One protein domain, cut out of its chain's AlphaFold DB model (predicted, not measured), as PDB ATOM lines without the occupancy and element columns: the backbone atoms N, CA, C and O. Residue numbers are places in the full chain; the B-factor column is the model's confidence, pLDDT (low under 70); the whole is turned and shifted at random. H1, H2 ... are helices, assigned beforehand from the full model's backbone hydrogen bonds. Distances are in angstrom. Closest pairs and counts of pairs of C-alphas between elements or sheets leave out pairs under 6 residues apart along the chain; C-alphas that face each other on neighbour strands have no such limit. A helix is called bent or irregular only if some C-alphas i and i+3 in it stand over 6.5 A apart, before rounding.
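This is residues 347 to 437 of the 476 residues of the protein "ZAD domain-containing protein" of Glossina palpalis gambiensis (UniProt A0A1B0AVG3). Long helix H2 is the base of a wide U, with H1 as a post near one end of it and H4 as a post at the other, both about perpendicular to H2. Short H3 folds against H4 as a helical hairpin on the inner side of the U, and residues 430 to 437 of H4 stick out. The printed part has 91 residues with four named helices, in the order H1, H2, H3, H4, and no named strand; its class is all helix. It is only just compact, close to loose, with a radius of gyration of the C-alphas of 14.6 A, and only just flat, spanning 38 by 33 by 18 A.

H2, residues 379 to 397, is 27.1 A long and begins at C-alpha 379 (-27.180, 19.166, 57.416). H1, residues 359 to 373, is 21.5 A long and begins at C-alpha 359 (-25.485, 13.475, 50.713). H3 covers residues 407 to 415 over 14.1 A. H4, residues 419 to 437, is 26.7 A long and ends at C-alpha 437 (-11.314, 52.939, 59.003).

Residues 379 to 383 of H2 touch residues 362 to 366 of H1, about perpendicular at 86 degrees; the closest C-alphas, of Gln 363 and Glu 379, are 5.2 A apart. Residues 393 to 397 of H2 touch residues 419 to 424 of H4 at 81 degrees, about perpendicular, closest at the C-alphas of Glu 397 and Ala 421, 4.7 A. H3 and H2 are close but not clearly touching, with the C-alphas of Leu 393 and Ala 413 closest at 6.8 A. H3 and H4 form the hairpin: they touch, run opposite ways at a shallow tilt of 33 degrees, only just short of steep, and come closest at the C-alphas of Cys 407 and Met 425, 5.8 A. H1 is apart from H3 and H4. H1, H2 and H4 have every O i to N i+4 pair within hydrogen-bond range, H3 has 3 of 5; H3 is irregular, with C-alphas 408 and 411 7.7 A apart.

The C-alphas of Ser 358 and Glu 437, 42.8 A, are the two farthest apart. The printed part has no cut, and no link is long. Residues 347 to 358 hold no named element. Mean pLDDT of the printed part is 92.6, and no printed residue is under 70.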
ATOM      1  N   TYR A 347     -14.511  22.280  50.086       94.56
ATOM      2  CA  TYR A 347     -15.593  21.454  49.540       94.56
ATOM      3  C   TYR A 347     -16.057  21.943  48.156       94.56
ATOM      4  O   TYR A 347     -17.230  22.294  47.986       94.56
ATOM      5  N   PRO A 348     -15.189  21.917  47.123       90.44
ATOM      6  CA  PRO A 348     -15.511  22.415  45.783       90.44
ATOM      7  C   PRO A 348     -16.714  21.732  45.123       90.44
ATOM      8  O   PRO A 348     -17.459  22.331  44.345       90.44
ATOM      9  N   LYS A 349     -16.933  20.458  45.451       90.88
ATOM     10  CA  LYS A 349     -18.024  19.642  44.909       90.88
ATOM     11  C   LYS A 349     -19.395  20.078  45.409       90.88
ATOM     12  O   LYS A 349     -20.356  20.026  44.647       90.88
ATOM     13  N   LEU A 350     -19.476  20.599  46.637       90.44
ATOM     14  CA  LEU A 350     -20.738  21.032  47.230       90.44
ATOM     15  C   LEU A 350     -21.361  22.210  46.500       90.44
ATOM     16  O   LEU A 350     -22.526  22.510  46.748       90.44
ATOM     17  N   TRP A 351     -20.617  22.914  45.652       84.25
ATOM     18  CA  TRP A 351     -21.044  24.210  45.157       84.25
ATOM     19  C   TRP A 351     -21.020  24.368  43.635       84.25
ATOM     20  O   TRP A 351     -21.626  25.304  43.116       84.25
ATOM     21  N   ARG A 352     -20.454  23.409  42.901       83.75
ATOM     22  CA  ARG A 352     -20.567  23.343  41.437       83.75
ATOM     23  C   ARG A 352     -21.960  22.857  41.016       83.75
ATOM     24  O   ARG A 352     -22.431  21.828  41.485       83.75
ATOM     25  N   HIS A 353     -22.602  23.543  40.067       70.12
ATOM     26  CA  HIS A 353     -23.948  23.188  39.570       70.12
ATOM     27  C   HIS A 353     -24.032  21.842  38.833       70.12
ATOM     28  O   HIS A 353     -25.130  21.322  38.664       70.12
ATOM     29  N   ARG A 354     -22.907  21.290  38.355       70.81
ATOM     30  CA  ARG A 354     -22.904  20.198  37.361       70.81
ATOM     31  C   ARG A 354     -22.970  18.775  37.918       70.81
ATOM     32  O   ARG A 354     -23.275  17.864  37.159       70.81
ATOM     33  N   ARG A 355     -22.699  18.558  39.203       76.19
ATOM     34  CA  ARG A 355     -22.884  17.253  39.853       76.19
ATOM     35  C   ARG A 355     -23.556  17.505  41.186       76.19
ATOM     36  O   ARG A 355     -23.005  18.227  42.011       76.19
ATOM     37  N   GLY A 356     -24.756  16.951  41.353       74.94
ATOM     38  CA  GLY A 356     -25.439  16.955  42.638       74.94
ATOM     39  C   GLY A 356     -24.458  16.478  43.711       74.94
ATOM     40  O   GLY A 356     -23.830  15.436  43.503       74.94
ATOM     41  N   PRO A 357     -24.251  17.234  44.797       78.81
ATOM     42  CA  PRO A 357     -23.298  16.819  45.808       78.81
ATOM     43  C   PRO A 357     -23.772  15.525  46.456       78.81
ATOM     44  O   PRO A 357     -24.982  15.322  46.614       78.81
ATOM     45  N   SER A 358     -22.843  14.651  46.840       83.56
ATOM     46  CA  SER A 358     -23.237  13.469  47.598       83.56
ATOM     47  C   SER A 358     -23.799  13.913  48.950       83.56
ATOM     48  O   SER A 358     -23.336  14.883  49.556       83.56
ATOM     49  N   LYS A 359     -24.835  13.211  49.419       86.69
ATOM     50  CA  LYS A 359     -25.485  13.475  50.713       86.69
ATOM     51  C   LYS A 359     -24.451  13.567  51.850       86.69
ATOM     52  O   LYS A 359     -24.527  14.464  52.685       86.69
ATOM     53  N   ASP A 360     -23.420  12.734  51.785       93.94
ATOM     54  CA  ASP A 360     -22.362  12.641  52.790       93.94
ATOM     55  C   ASP A 360     -21.490  13.903  52.892       93.94
ATOM     56  O   ASP A 360     -20.971  14.212  53.965       93.94
ATOM     57  N   GLU A 361     -21.310  14.663  51.806       94.44
ATOM     58  CA  GLU A 361     -20.487  15.880  51.835       94.44
ATOM     59  C   GLU A 361     -21.143  16.992  52.656       94.44
ATOM     60  O   GLU A 361     -20.462  17.692  53.408       94.44
ATOM     61  N   TYR A 362     -22.470  17.122  52.578       95.50
ATOM     62  CA  TYR A 362     -23.202  18.089  53.394       95.50
ATOM     63  C   TYR A 362     -23.138  17.732  54.877       95.50
ATOM     64  O   TYR A 362     -22.977  18.624  55.712       95.50
ATOM     65  N   GLN A 363     -23.215  16.442  55.210       96.94
ATOM     66  CA  GLN A 363     -23.101  15.971  56.586       96.94
ATOM     67  C   GLN A 363     -21.695  16.222  57.151       96.94
ATOM     68  O   GLN A 363     -21.561  16.720  58.271       96.94
ATOM     69  N   LYS A 364     -20.642  15.954  56.365       97.69
ATOM     70  CA  LYS A 364     -19.248  16.260  56.739       97.69
ATOM     71  C   LYS A 364     -19.039  17.755  56.978       97.69
ATOM     72  O   LYS A 364     -18.444  18.132  57.987       97.69
ATOM     73  N   LEU A 365     -19.564  18.603  56.092       97.44
ATOM     74  CA  LEU A 365     -19.491  20.055  56.255       97.44
ATOM     75  C   LEU A 365     -20.261  20.527  57.496       97.44
ATOM     76  O   LEU A 365     -19.742  21.340  58.253       97.44
ATOM     77  N   ALA A 366     -21.466  20.003  57.741       97.75
ATOM     78  CA  ALA A 366     -22.263  20.347  58.917       97.75
ATOM     79  C   ALA A 366     -21.571  19.950  60.230       97.75
ATOM     80  O   ALA A 366     -21.598  20.722  61.190       97.75
ATOM     81  N   LYS A 367     -20.895  18.793  60.257       98.19
ATOM     82  CA  LYS A 367     -20.088  18.359  61.403       98.19
ATOM     83  C   LYS A 367     -18.940  19.334  61.680       98.19
ATOM     84  O   LYS A 367     -18.884  19.871  62.781       98.19
ATOM     85  N   LYS A 368     -18.107  19.647  60.676       98.12
ATOM     86  CA  LYS A 368     -17.007  20.622  60.829       98.12
ATOM     87  C   LYS A 368     -17.509  22.000  61.257       98.12
ATOM     88  O   LYS A 368     -16.951  22.625  62.145       98.12
ATOM     89  N   LEU A 369     -18.601  22.465  60.652       97.44
ATOM     90  CA  LEU A 369     -19.200  23.752  60.998       97.44
ATOM     91  C   LEU A 369     -19.725  23.771  62.440       97.44
ATOM     92  O   LEU A 369     -19.677  24.810  63.091       97.44
ATOM     93  N   SER A 370     -20.210  22.633  62.945       97.75
ATOM     94  CA  SER A 370     -20.646  22.505  64.339       97.75
ATOM     95  C   SER A 370     -19.479  22.557  65.322       97.75
ATOM     96  O   SER A 370     -19.605  23.171  66.380       97.75
ATOM     97  N   GLU A 371     -18.359  21.924  64.963       97.69
ATOM     98  CA  GLU A 371     -17.110  21.946  65.730       97.69
ATOM     99  C   GLU A 371     -16.568  23.381  65.827       97.69
ATOM    100  O   GLU A 371     -16.367  23.878  66.934       97.69
ATOM    101  N   GLU A 372     -16.468  24.083  64.693       97.69
ATOM    102  CA  GLU A 372     -15.910  25.440  64.597       97.69
ATOM    103  C   GLU A 372     -16.785  26.516  65.274       97.69
ATOM    104  O   GLU A 372     -16.299  27.518  65.799       97.69
ATOM    105  N   LEU A 373     -18.108  26.327  65.263       95.81
ATOM    106  CA  LEU A 373     -19.051  27.245  65.912       95.81
ATOM    107  C   LEU A 373     -19.344  26.881  67.371       95.81
ATOM    108  O   LEU A 373     -20.068  27.631  68.029       95.81
ATOM    109  N   HIS A 374     -18.841  25.742  67.859       96.25
ATOM    110  CA  HIS A 374     -19.200  25.156  69.156       96.25
ATOM    111  C   HIS A 374     -20.723  25.068  69.376       96.25
ATOM    112  O   HIS A 374     -21.239  25.296  70.471       96.25
ATOM    113  N   ARG A 375     -21.472  24.765  68.310       95.81
ATOM    114  CA  ARG A 375     -22.940  24.691  68.319       95.81
ATOM    115  C   ARG A 375     -23.413  23.638  67.321       95.81
ATOM    116  O   ARG A 375     -22.916  23.635  66.202       95.81
ATOM    117  N   PRO A 376     -24.414  22.801  67.646       97.25
ATOM    118  CA  PRO A 376     -24.943  21.839  66.684       97.25
ATOM    119  C   PRO A 376     -25.564  22.544  65.470       97.25
ATOM    120  O   PRO A 376     -26.472  23.370  65.603       97.25
ATOM    121  N   VAL A 377     -25.093  22.182  64.276       97.56
ATOM    122  CA  VAL A 377     -25.623  22.619  62.983       97.56
ATOM    123  C   VAL A 377     -26.111  21.400  62.207       97.56
ATOM    124  O   VAL A 377     -25.362  20.457  61.966       97.56
ATOM    125  N   SER A 378     -27.376  21.423  61.784       97.25
ATOM    126  CA  SER A 378     -27.943  20.345  60.977       97.25
ATOM    127  C   SER A 378     -27.515  20.433  59.510       97.25
ATOM    128  O   SER A 378     -27.336  21.517  58.949       97.25
ATOM    129  N   GLU A 379     -27.430  19.275  58.858       96.81
ATOM    130  CA  GLU A 379     -27.180  19.166  57.416       96.81
ATOM    131  C   GLU A 379     -28.185  19.993  56.595       96.81
ATOM    132  O   GLU A 379     -27.812  20.746  55.693       96.81
ATOM    133  N   GLU A 380     -29.466  19.914  56.958       96.44
ATOM    134  CA  GLU A 380     -30.548  20.622  56.272       96.44
ATOM    135  C   GLU A 380     -30.392  22.145  56.352       96.44
ATOM    136  O   GLU A 380     -30.676  22.869  55.389       96.44
ATOM    137  N   LYS A 381     -29.863  22.652  57.474       96.31
ATOM    138  CA  LYS A 381     -29.553  24.074  57.625       96.31
ATOM    139  C   LYS A 381     -28.461  24.497  56.646       96.31
ATOM    140  O   LYS A 381     -28.619  25.525  55.985       96.31
ATOM    141  N   VAL A 382     -27.396  23.705  56.515       96.31
ATOM    142  CA  VAL A 382     -26.299  23.967  55.567       96.31
ATOM    143  C   VAL A 382     -26.819  23.960  54.129       96.31
ATOM    144  O   VAL A 382     -26.587  24.920  53.390       96.31
ATOM    145  N   ARG A 383     -27.601  22.944  53.744       94.62
ATOM    146  CA  ARG A 383     -28.231  22.857  52.412       94.62
ATOM    147  C   ARG A 383     -29.096  24.074  52.104       94.62
ATOM    148  O   ARG A 383     -28.939  24.698  51.052       94.62
ATOM    149  N   THR A 384     -29.980  24.439  53.032       95.00
ATOM    150  CA  THR A 384     -30.889  25.582  52.884       95.00
ATOM    151  C   THR A 384     -30.118  26.889  52.723       95.00
ATOM    152  O   THR A 384     -30.426  27.685  51.833       95.00
ATOM    153  N   VAL A 385     -29.083  27.108  53.539       94.94
ATOM    154  CA  VAL A 385     -28.258  28.315  53.442       94.94
ATOM    155  C   VAL A 385     -27.534  28.374  52.101       94.94
ATOM    156  O   VAL A 385     -27.613  29.398  51.428       94.94
ATOM    157  N   LEU A 386     -26.904  27.287  51.654       94.12
ATOM    158  CA  LEU A 386     -26.192  27.268  50.373       94.12
ATOM    159  C   LEU A 386     -27.129  27.475  49.181       94.12
ATOM    160  O   LEU A 386     -26.785  28.195  48.242       94.12
ATOM    161  N   LYS A 387     -28.343  26.914  49.235       93.75
ATOM    162  CA  LYS A 387     -29.394  27.174  48.242       93.75
ATOM    163  C   LYS A 387     -29.755  28.662  48.187       93.75
ATOM    164  O   LYS A 387     -29.861  29.223  47.095       93.75
ATOM    165  N   ASN A 388     -29.906  29.307  49.343       94.25
ATOM    166  CA  ASN A 388     -30.214  30.734  49.428       94.25
ATOM    167  C   ASN A 388     -29.055  31.609  48.933       94.25
ATOM    168  O   ASN A 388     -29.301  32.521  48.145       94.25
ATOM    169  N   VAL A 389     -27.812  31.291  49.308       94.81
ATOM    170  CA  VAL A 389     -26.602  31.984  48.828       94.81
ATOM    171  C   VAL A 389     -26.526  31.913  47.303       94.81
ATOM    172  O   VAL A 389     -26.432  32.950  46.655       94.81
ATOM    173  N   ARG A 390     -26.660  30.721  46.702       94.00
ATOM    174  CA  ARG A 390     -26.641  30.569  45.233       94.00
ATOM    175  C   ARG A 390     -27.730  31.387  44.556       94.00
ATOM    176  O   ARG A 390     -27.443  32.104  43.603       94.00
ATOM    177  N   ARG A 391     -28.968  31.302  45.054       94.81
ATOM    178  CA  ARG A 391     -30.089  32.084  44.520       94.81
ATOM    179  C   ARG A 391     -29.790  33.579  44.591       94.81
ATOM    180  O   ARG A 391     -30.101  34.303  43.652       94.81
ATOM    181  N   HIS A 392     -29.208  34.046  45.691       95.88
ATOM    182  CA  HIS A 392     -28.899  35.456  45.872       95.88
ATOM    183  C   HIS A 392     -27.779  35.925  44.938       95.88
ATOM    184  O   HIS A 392     -27.952  36.926  44.248       95.88
ATOM    185  N   LEU A 393     -26.689  35.162  44.827       95.69
ATOM    186  CA  LEU A 393     -25.607  35.456  43.884       95.69
ATOM    187  C   LEU A 393     -26.107  35.497  42.434       95.69
ATOM    188  O   LEU A 393     -25.782  36.417  41.697       95.69
ATOM    189  N   GLN A 394     -26.990  34.574  42.045       95.88
ATOM    190  CA  GLN A 394     -27.621  34.595  40.721       95.88
ATOM    191  C   GLN A 394     -28.499  35.832  40.492       95.88
ATOM    192  O   GLN A 394     -28.625  36.295  39.362       95.88
ATOM    193  N   ARG A 395     -29.141  36.368  41.536       96.88
ATOM    194  CA  ARG A 395     -29.914  37.614  41.425       96.88
ATOM    195  C   ARG A 395     -29.007  38.824  41.253       96.88
ATOM    196  O   ARG A 395     -29.353  39.684  40.450       96.88
ATOM    197  N   LEU A 396     -27.889  38.880  41.978       96.75
ATOM    198  CA  LEU A 396     -26.872  39.922  41.800       96.75
ATOM    199  C   LEU A 396     -26.313  39.881  40.376       96.75
ATOM    200  O   LEU A 396     -26.287  40.904  39.703       96.75
ATOM    201  N   GLU A 397     -25.985  38.685  39.882       97.44
ATOM    202  CA  GLU A 397     -25.471  38.504  38.523       97.44
ATOM    203  C   GLU A 397     -26.455  39.018  37.462       97.44
ATOM    204  O   GLU A 397     -26.089  39.736  36.534       97.44
ATOM    205  N   LYS A 398     -27.749  38.743  37.653       97.44
ATOM    206  CA  LYS A 398     -28.821  39.239  36.778       97.44
ATOM    207  C   LYS A 398     -29.147  40.728  36.968       97.44
ATOM    208  O   LYS A 398     -30.040  41.229  36.293       97.44
ATOM    209  N   GLY A 399     -28.495  41.436  37.894       96.38
ATOM    210  CA  GLY A 399     -28.821  42.826  38.238       96.38
ATOM    211  C   GLY A 399     -30.183  43.005  38.925       96.38
ATOM    212  O   GLY A 399     -30.690  44.116  39.017       96.38
ATOM    213  N   LEU A 400     -30.788  41.922  39.426       95.31
ATOM    214  CA  LEU A 400     -32.089  41.924  40.118       95.31
ATOM    215  C   LEU A 400     -31.977  42.271  41.612       95.31
ATOM    216  O   LEU A 400     -32.964  42.211  42.352       95.31
ATOM    217  N   SER A 401     -30.761  42.528  42.085       93.31
ATOM    218  CA  SER A 401     -30.454  43.011  43.426       93.31
ATOM    219  C   SER A 401     -29.197  43.870  43.349       93.31
ATOM    220  O   SER A 401     -28.279  43.538  42.605       93.31
ATOM    221  N   GLN A 402     -29.154  44.948  44.129       88.44
ATOM    222  CA  GLN A 402     -27.972  45.812  44.279       88.44
ATOM    223  C   GLN A 402     -27.360  45.722  45.682       88.44
ATOM    224  O   GLN A 402     -26.306  46.285  45.939       88.44
ATOM    225  N   ARG A 403     -28.030  45.030  46.611       87.94
ATOM    226  CA  ARG A 403     -27.610  44.897  48.008       87.94
ATOM    227  C   ARG A 403     -27.522  43.431  48.392       87.94
ATOM    228  O   ARG A 403     -28.305  42.612  47.904       87.94
ATOM    229  N   THR A 404     -26.583  43.116  49.279       90.94
ATOM    230  CA  THR A 404     -26.368  41.760  49.783       90.94
ATOM    231  C   THR A 404     -25.719  41.772  51.161       90.94
ATOM    232  O   THR A 404     -24.849  42.589  51.443       90.94
ATOM    233  N   HIS A 405     -26.126  40.830  52.013       88.31
ATOM    234  CA  HIS A 405     -25.449  40.522  53.278       88.31
ATOM    235  C   HIS A 405     -24.466  39.347  53.130       88.31
ATOM    236  O   HIS A 405     -23.869  38.895  54.101       88.31
ATOM    237  N   TYR A 406     -24.293  38.828  51.911       91.56
ATOM    238  CA  TYR A 406     -23.486  37.644  51.620       91.56
ATOM    239  C   TYR A 406     -22.045  37.979  51.211       91.56
ATOM    240  O   TYR A 406     -21.427  37.174  50.522       91.56
ATOM    241  N   CYS A 407     -21.490  39.124  51.630       94.19
ATOM    242  CA  CYS A 407     -20.128  39.569  51.280       94.19
ATOM    243  C   CYS A 407     -19.045  38.518  51.586       94.19
ATOM    244  O   CYS A 407     -18.115  38.358  50.803       94.19
ATOM    245  N   ALA A 408     -19.228  37.714  52.642       95.50
ATOM    246  CA  ALA A 408     -18.342  36.593  52.981       95.50
ATOM    247  C   ALA A 408     -18.149  35.581  51.825       95.50
ATOM    248  O   ALA A 408     -17.134  34.899  51.741       95.50
ATOM    249  N   TYR A 409     -19.101  35.502  50.891       96.75
ATOM    250  CA  TYR A 409     -19.076  34.588  49.749       96.75
ATOM    251  C   TYR A 409     -18.486  35.212  48.471       96.75
ATOM    252  O   TYR A 409     -18.686  34.660  47.390       96.75
ATOM    253  N   LEU A 410     -17.752  36.331  48.558       96.75
ATOM    254  CA  LEU A 410     -17.120  36.980  47.398       96.75
ATOM    255  C   LEU A 410     -16.235  36.006  46.603       96.75
ATOM    256  O   LEU A 410     -16.363  35.891  45.385       96.75
ATOM    257  N   TRP A 411     -15.380  35.255  47.304       95.94
ATOM    258  CA  TRP A 411     -14.516  34.243  46.685       95.94
ATOM    259  C   TRP A 411     -15.327  33.211  45.892       95.94
ATOM    260  O   TRP A 411     -14.968  32.838  44.779       95.94
ATOM    261  N   TYR A 412     -16.472  32.805  46.437       94.88
ATOM    262  CA  TYR A 412     -17.352  31.834  45.804       94.88
ATOM    263  C   TYR A 412     -18.039  32.395  44.547       94.88
ATOM    264  O   TYR A 412     -18.164  31.688  43.549       94.88
ATOM    265  N   ALA A 413     -18.431  33.673  44.551       96.19
ATOM    266  CA  ALA A 413     -18.945  34.342  43.355       96.19
ATOM    267  C   ALA A 413     -17.888  34.409  42.236       96.19
ATOM    268  O   ALA A 413     -18.207  34.129  41.077       96.19
ATOM    269  N   LYS A 414     -16.626  34.696  42.592       95.94
ATOM    270  CA  LYS A 414     -15.487  34.715  41.657       95.94
ATOM    271  C   LYS A 414     -15.256  33.348  41.024       95.94
ATOM    272  O   LYS A 414     -15.120  33.243  39.809       95.94
ATOM    273  N   GLU A 415     -15.284  32.303  41.836       94.38
ATOM    274  CA  GLU A 415     -15.059  30.933  41.386       94.38
ATOM    275  C   GLU A 415     -16.191  30.414  40.473       94.38
ATOM    276  O   GLU A 415     -15.949  29.682  39.512       94.38
ATOM    277  N   LEU A 416     -17.431  30.859  40.702       93.00
ATOM    278  CA  LEU A 416     -18.559  30.609  39.797       93.00
ATOM    279  C   LEU A 416     -18.563  31.491  38.536       93.00
ATOM    280  O   LEU A 416     -19.434  31.306  37.684       93.00
ATOM    281  N   ARG A 417     -17.613  32.426  38.402       95.81
ATOM    282  CA  ARG A 417     -17.541  33.433  37.327       95.81
ATOM    283  C   ARG A 417     -18.773  34.339  37.245       95.81
ATOM    284  O   ARG A 417     -19.166  34.760  36.161       95.81
ATOM    285  N   TYR A 418     -19.381  34.657  38.387       96.69
ATOM    286  CA  TYR A 418     -20.439  35.667  38.479       96.69
ATOM    287  C   TYR A 418     -19.814  37.057  38.612       96.69
ATOM    288  O   TYR A 418     -19.756  37.623  39.703       96.69
ATOM    289  N   MET A 419     -19.271  37.567  37.504       97.56
ATOM    290  CA  MET A 419     -18.449  38.781  37.486       97.56
ATOM    291  C   MET A 419     -19.217  40.009  37.975       97.56
ATOM    292  O   MET A 419     -18.682  40.794  38.754       97.56
ATOM    293  N   ARG A 420     -20.496  40.136  37.611       97.19
ATOM    294  CA  ARG A 420     -21.318  41.265  38.052       97.19
ATOM    295  C   ARG A 420     -21.641  41.170  39.539       97.19
ATOM    296  O   ARG A 420     -21.635  42.176  40.245       97.19
ATOM    297  N   ALA A 421     -21.899  39.960  40.040       97.50
ATOM    298  CA  ALA A 421     -22.059  39.753  41.477       97.50
ATOM    299  C   ALA A 421     -20.771  40.089  42.248       97.50
ATOM    300  O   ALA A 421     -20.856  40.698  43.312       97.50
ATOM    301  N   VAL A 422     -19.601  39.727  41.706       97.88
ATOM    302  CA  VAL A 422     -18.287  40.062  42.276       97.88
ATOM    303  C   VAL A 422     -18.108  41.574  42.372       97.88
ATOM    304  O   VAL A 422     -17.818  42.052  43.460       97.88
ATOM    305  N   GLU A 423     -18.352  42.327  41.298       97.56
ATOM    306  CA  GLU A 423     -18.242  43.796  41.307       97.56
ATOM    307  C   GLU A 423     -19.126  44.442  42.378       97.56
ATOM    308  O   GLU A 423     -18.652  45.243  43.182       97.56
ATOM    309  N   VAL A 424     -20.407  44.059  42.435       96.44
ATOM    310  CA  VAL A 424     -21.348  44.602  43.428       96.44
ATOM    311  C   VAL A 424     -20.893  44.274  44.851       96.44
ATOM    312  O   VAL A 424     -20.977  45.118  45.739       96.44
ATOM    313  N   MET A 425     -20.412  43.053  45.088       96.94
ATOM    314  CA  MET A 425     -19.944  42.633  46.407       96.94
ATOM    315  C   MET A 425     -18.646  43.328  46.820       96.94
ATOM    316  O   MET A 425     -18.557  43.736  47.975       96.94
ATOM    317  N   SER A 426     -17.682  43.483  45.906       96.81
ATOM    318  CA  SER A 426     -16.436  44.218  46.154       96.81
ATOM    319  C   SER A 426     -16.723  45.667  46.521       96.81
ATOM    320  O   SER A 426     -16.264  46.119  47.563       96.81
ATOM    321  N   LYS A 427     -17.592  46.347  45.762       96.00
ATOM    322  CA  LYS A 427     -17.996  47.725  46.064       96.00
ATOM    323  C   LYS A 427     -18.603  47.862  47.465       96.00
ATOM    324  O   LYS A 427     -18.272  48.785  48.196       96.00
ATOM    325  N   ILE A 428     -19.466  46.925  47.868       93.50
ATOM    326  CA  ILE A 428     -20.057  46.925  49.219       93.50
ATOM    327  C   ILE A 428     -18.990  46.704  50.302       93.50
ATOM    328  O   ILE A 428     -19.128  47.234  51.402       93.50
ATOM    329  N   ILE A 429     -17.966  45.889  50.035       94.06
ATOM    330  CA  ILE A 429     -16.865  45.651  50.979       94.06
ATOM    331  C   ILE A 429     -16.004  46.909  51.111       94.06
ATOM    332  O   ILE A 429     -15.800  47.355  52.232       94.06
ATOM    333  N   GLU A 430     -15.604  47.524  49.997       93.25
ATOM    334  CA  GLU A 430     -14.837  48.778  49.977       93.25
ATOM    335  C   GLU A 430     -15.576  49.904  50.715       93.25
ATOM    336  O   GLU A 430     -14.998  50.594  51.552       93.25
ATOM    337  N   GLU A 431     -16.884  50.051  50.471       89.69
ATOM    338  CA  GLU A 431     -17.716  51.018  51.192       89.69
ATOM    339  C   GLU A 431     -17.701  50.749  52.705       89.69
ATOM    340  O   GLU A 431     -17.575  51.686  53.489       89.69
ATOM    341  N   LYS A 432     -17.795  49.483  53.137       88.06
ATOM    342  CA  LYS A 432     -17.765  49.115  54.563       88.06
ATOM    343  C   LYS A 432     -16.407  49.346  55.216       88.06
ATOM    344  O   LYS A 432     -16.376  49.885  56.319       88.06
ATOM    345  N   GLU A 433     -15.319  48.969  54.554       87.81
ATOM    346  CA  GLU A 433     -13.955  49.186  55.052       87.81
ATOM    347  C   GLU A 433     -13.676  50.682  55.227       87.81
ATOM    348  O   GLU A 433     -13.184  51.094  56.276       87.81
ATOM    349  N   PHE A 434     -14.120  51.512  54.277       81.00
ATOM    350  CA  PHE A 434     -14.037  52.967  54.390       81.00
ATOM    351  C   PHE A 434     -14.782  53.510  55.623       81.00
ATOM    352  O   PHE A 434     -14.306  54.428  56.297       81.00
ATOM    353  N   PHE A 435     -15.949  52.945  55.957       70.31
ATOM    354  CA  PHE A 435     -16.671  53.327  57.174       70.31
ATOM    355  C   PHE A 435     -15.964  52.858  58.454       70.31
ATOM    356  O   PHE A 435     -15.942  53.613  59.426       70.31
ATOM    357  N   GLU A 436     -15.384  51.656  58.478       75.50
ATOM    358  CA  GLU A 436     -14.670  51.129  59.650       75.50
ATOM    359  C   GLU A 436     -13.354  51.872  59.919       75.50
ATOM    360  O   GLU A 436     -13.108  52.265  61.060       75.50
ATOM    361  N   GLU A 437     -12.552  52.153  58.886       74.94
ATOM    362  CA  GLU A 437     -11.314  52.939  59.003       74.94
ATOM    363  C   GLU A 437     -11.596  54.343  59.551       74.94
ATOM    364  O   GLU A 437     -10.927  54.832  60.464       74.94
TER     365      GLU A 437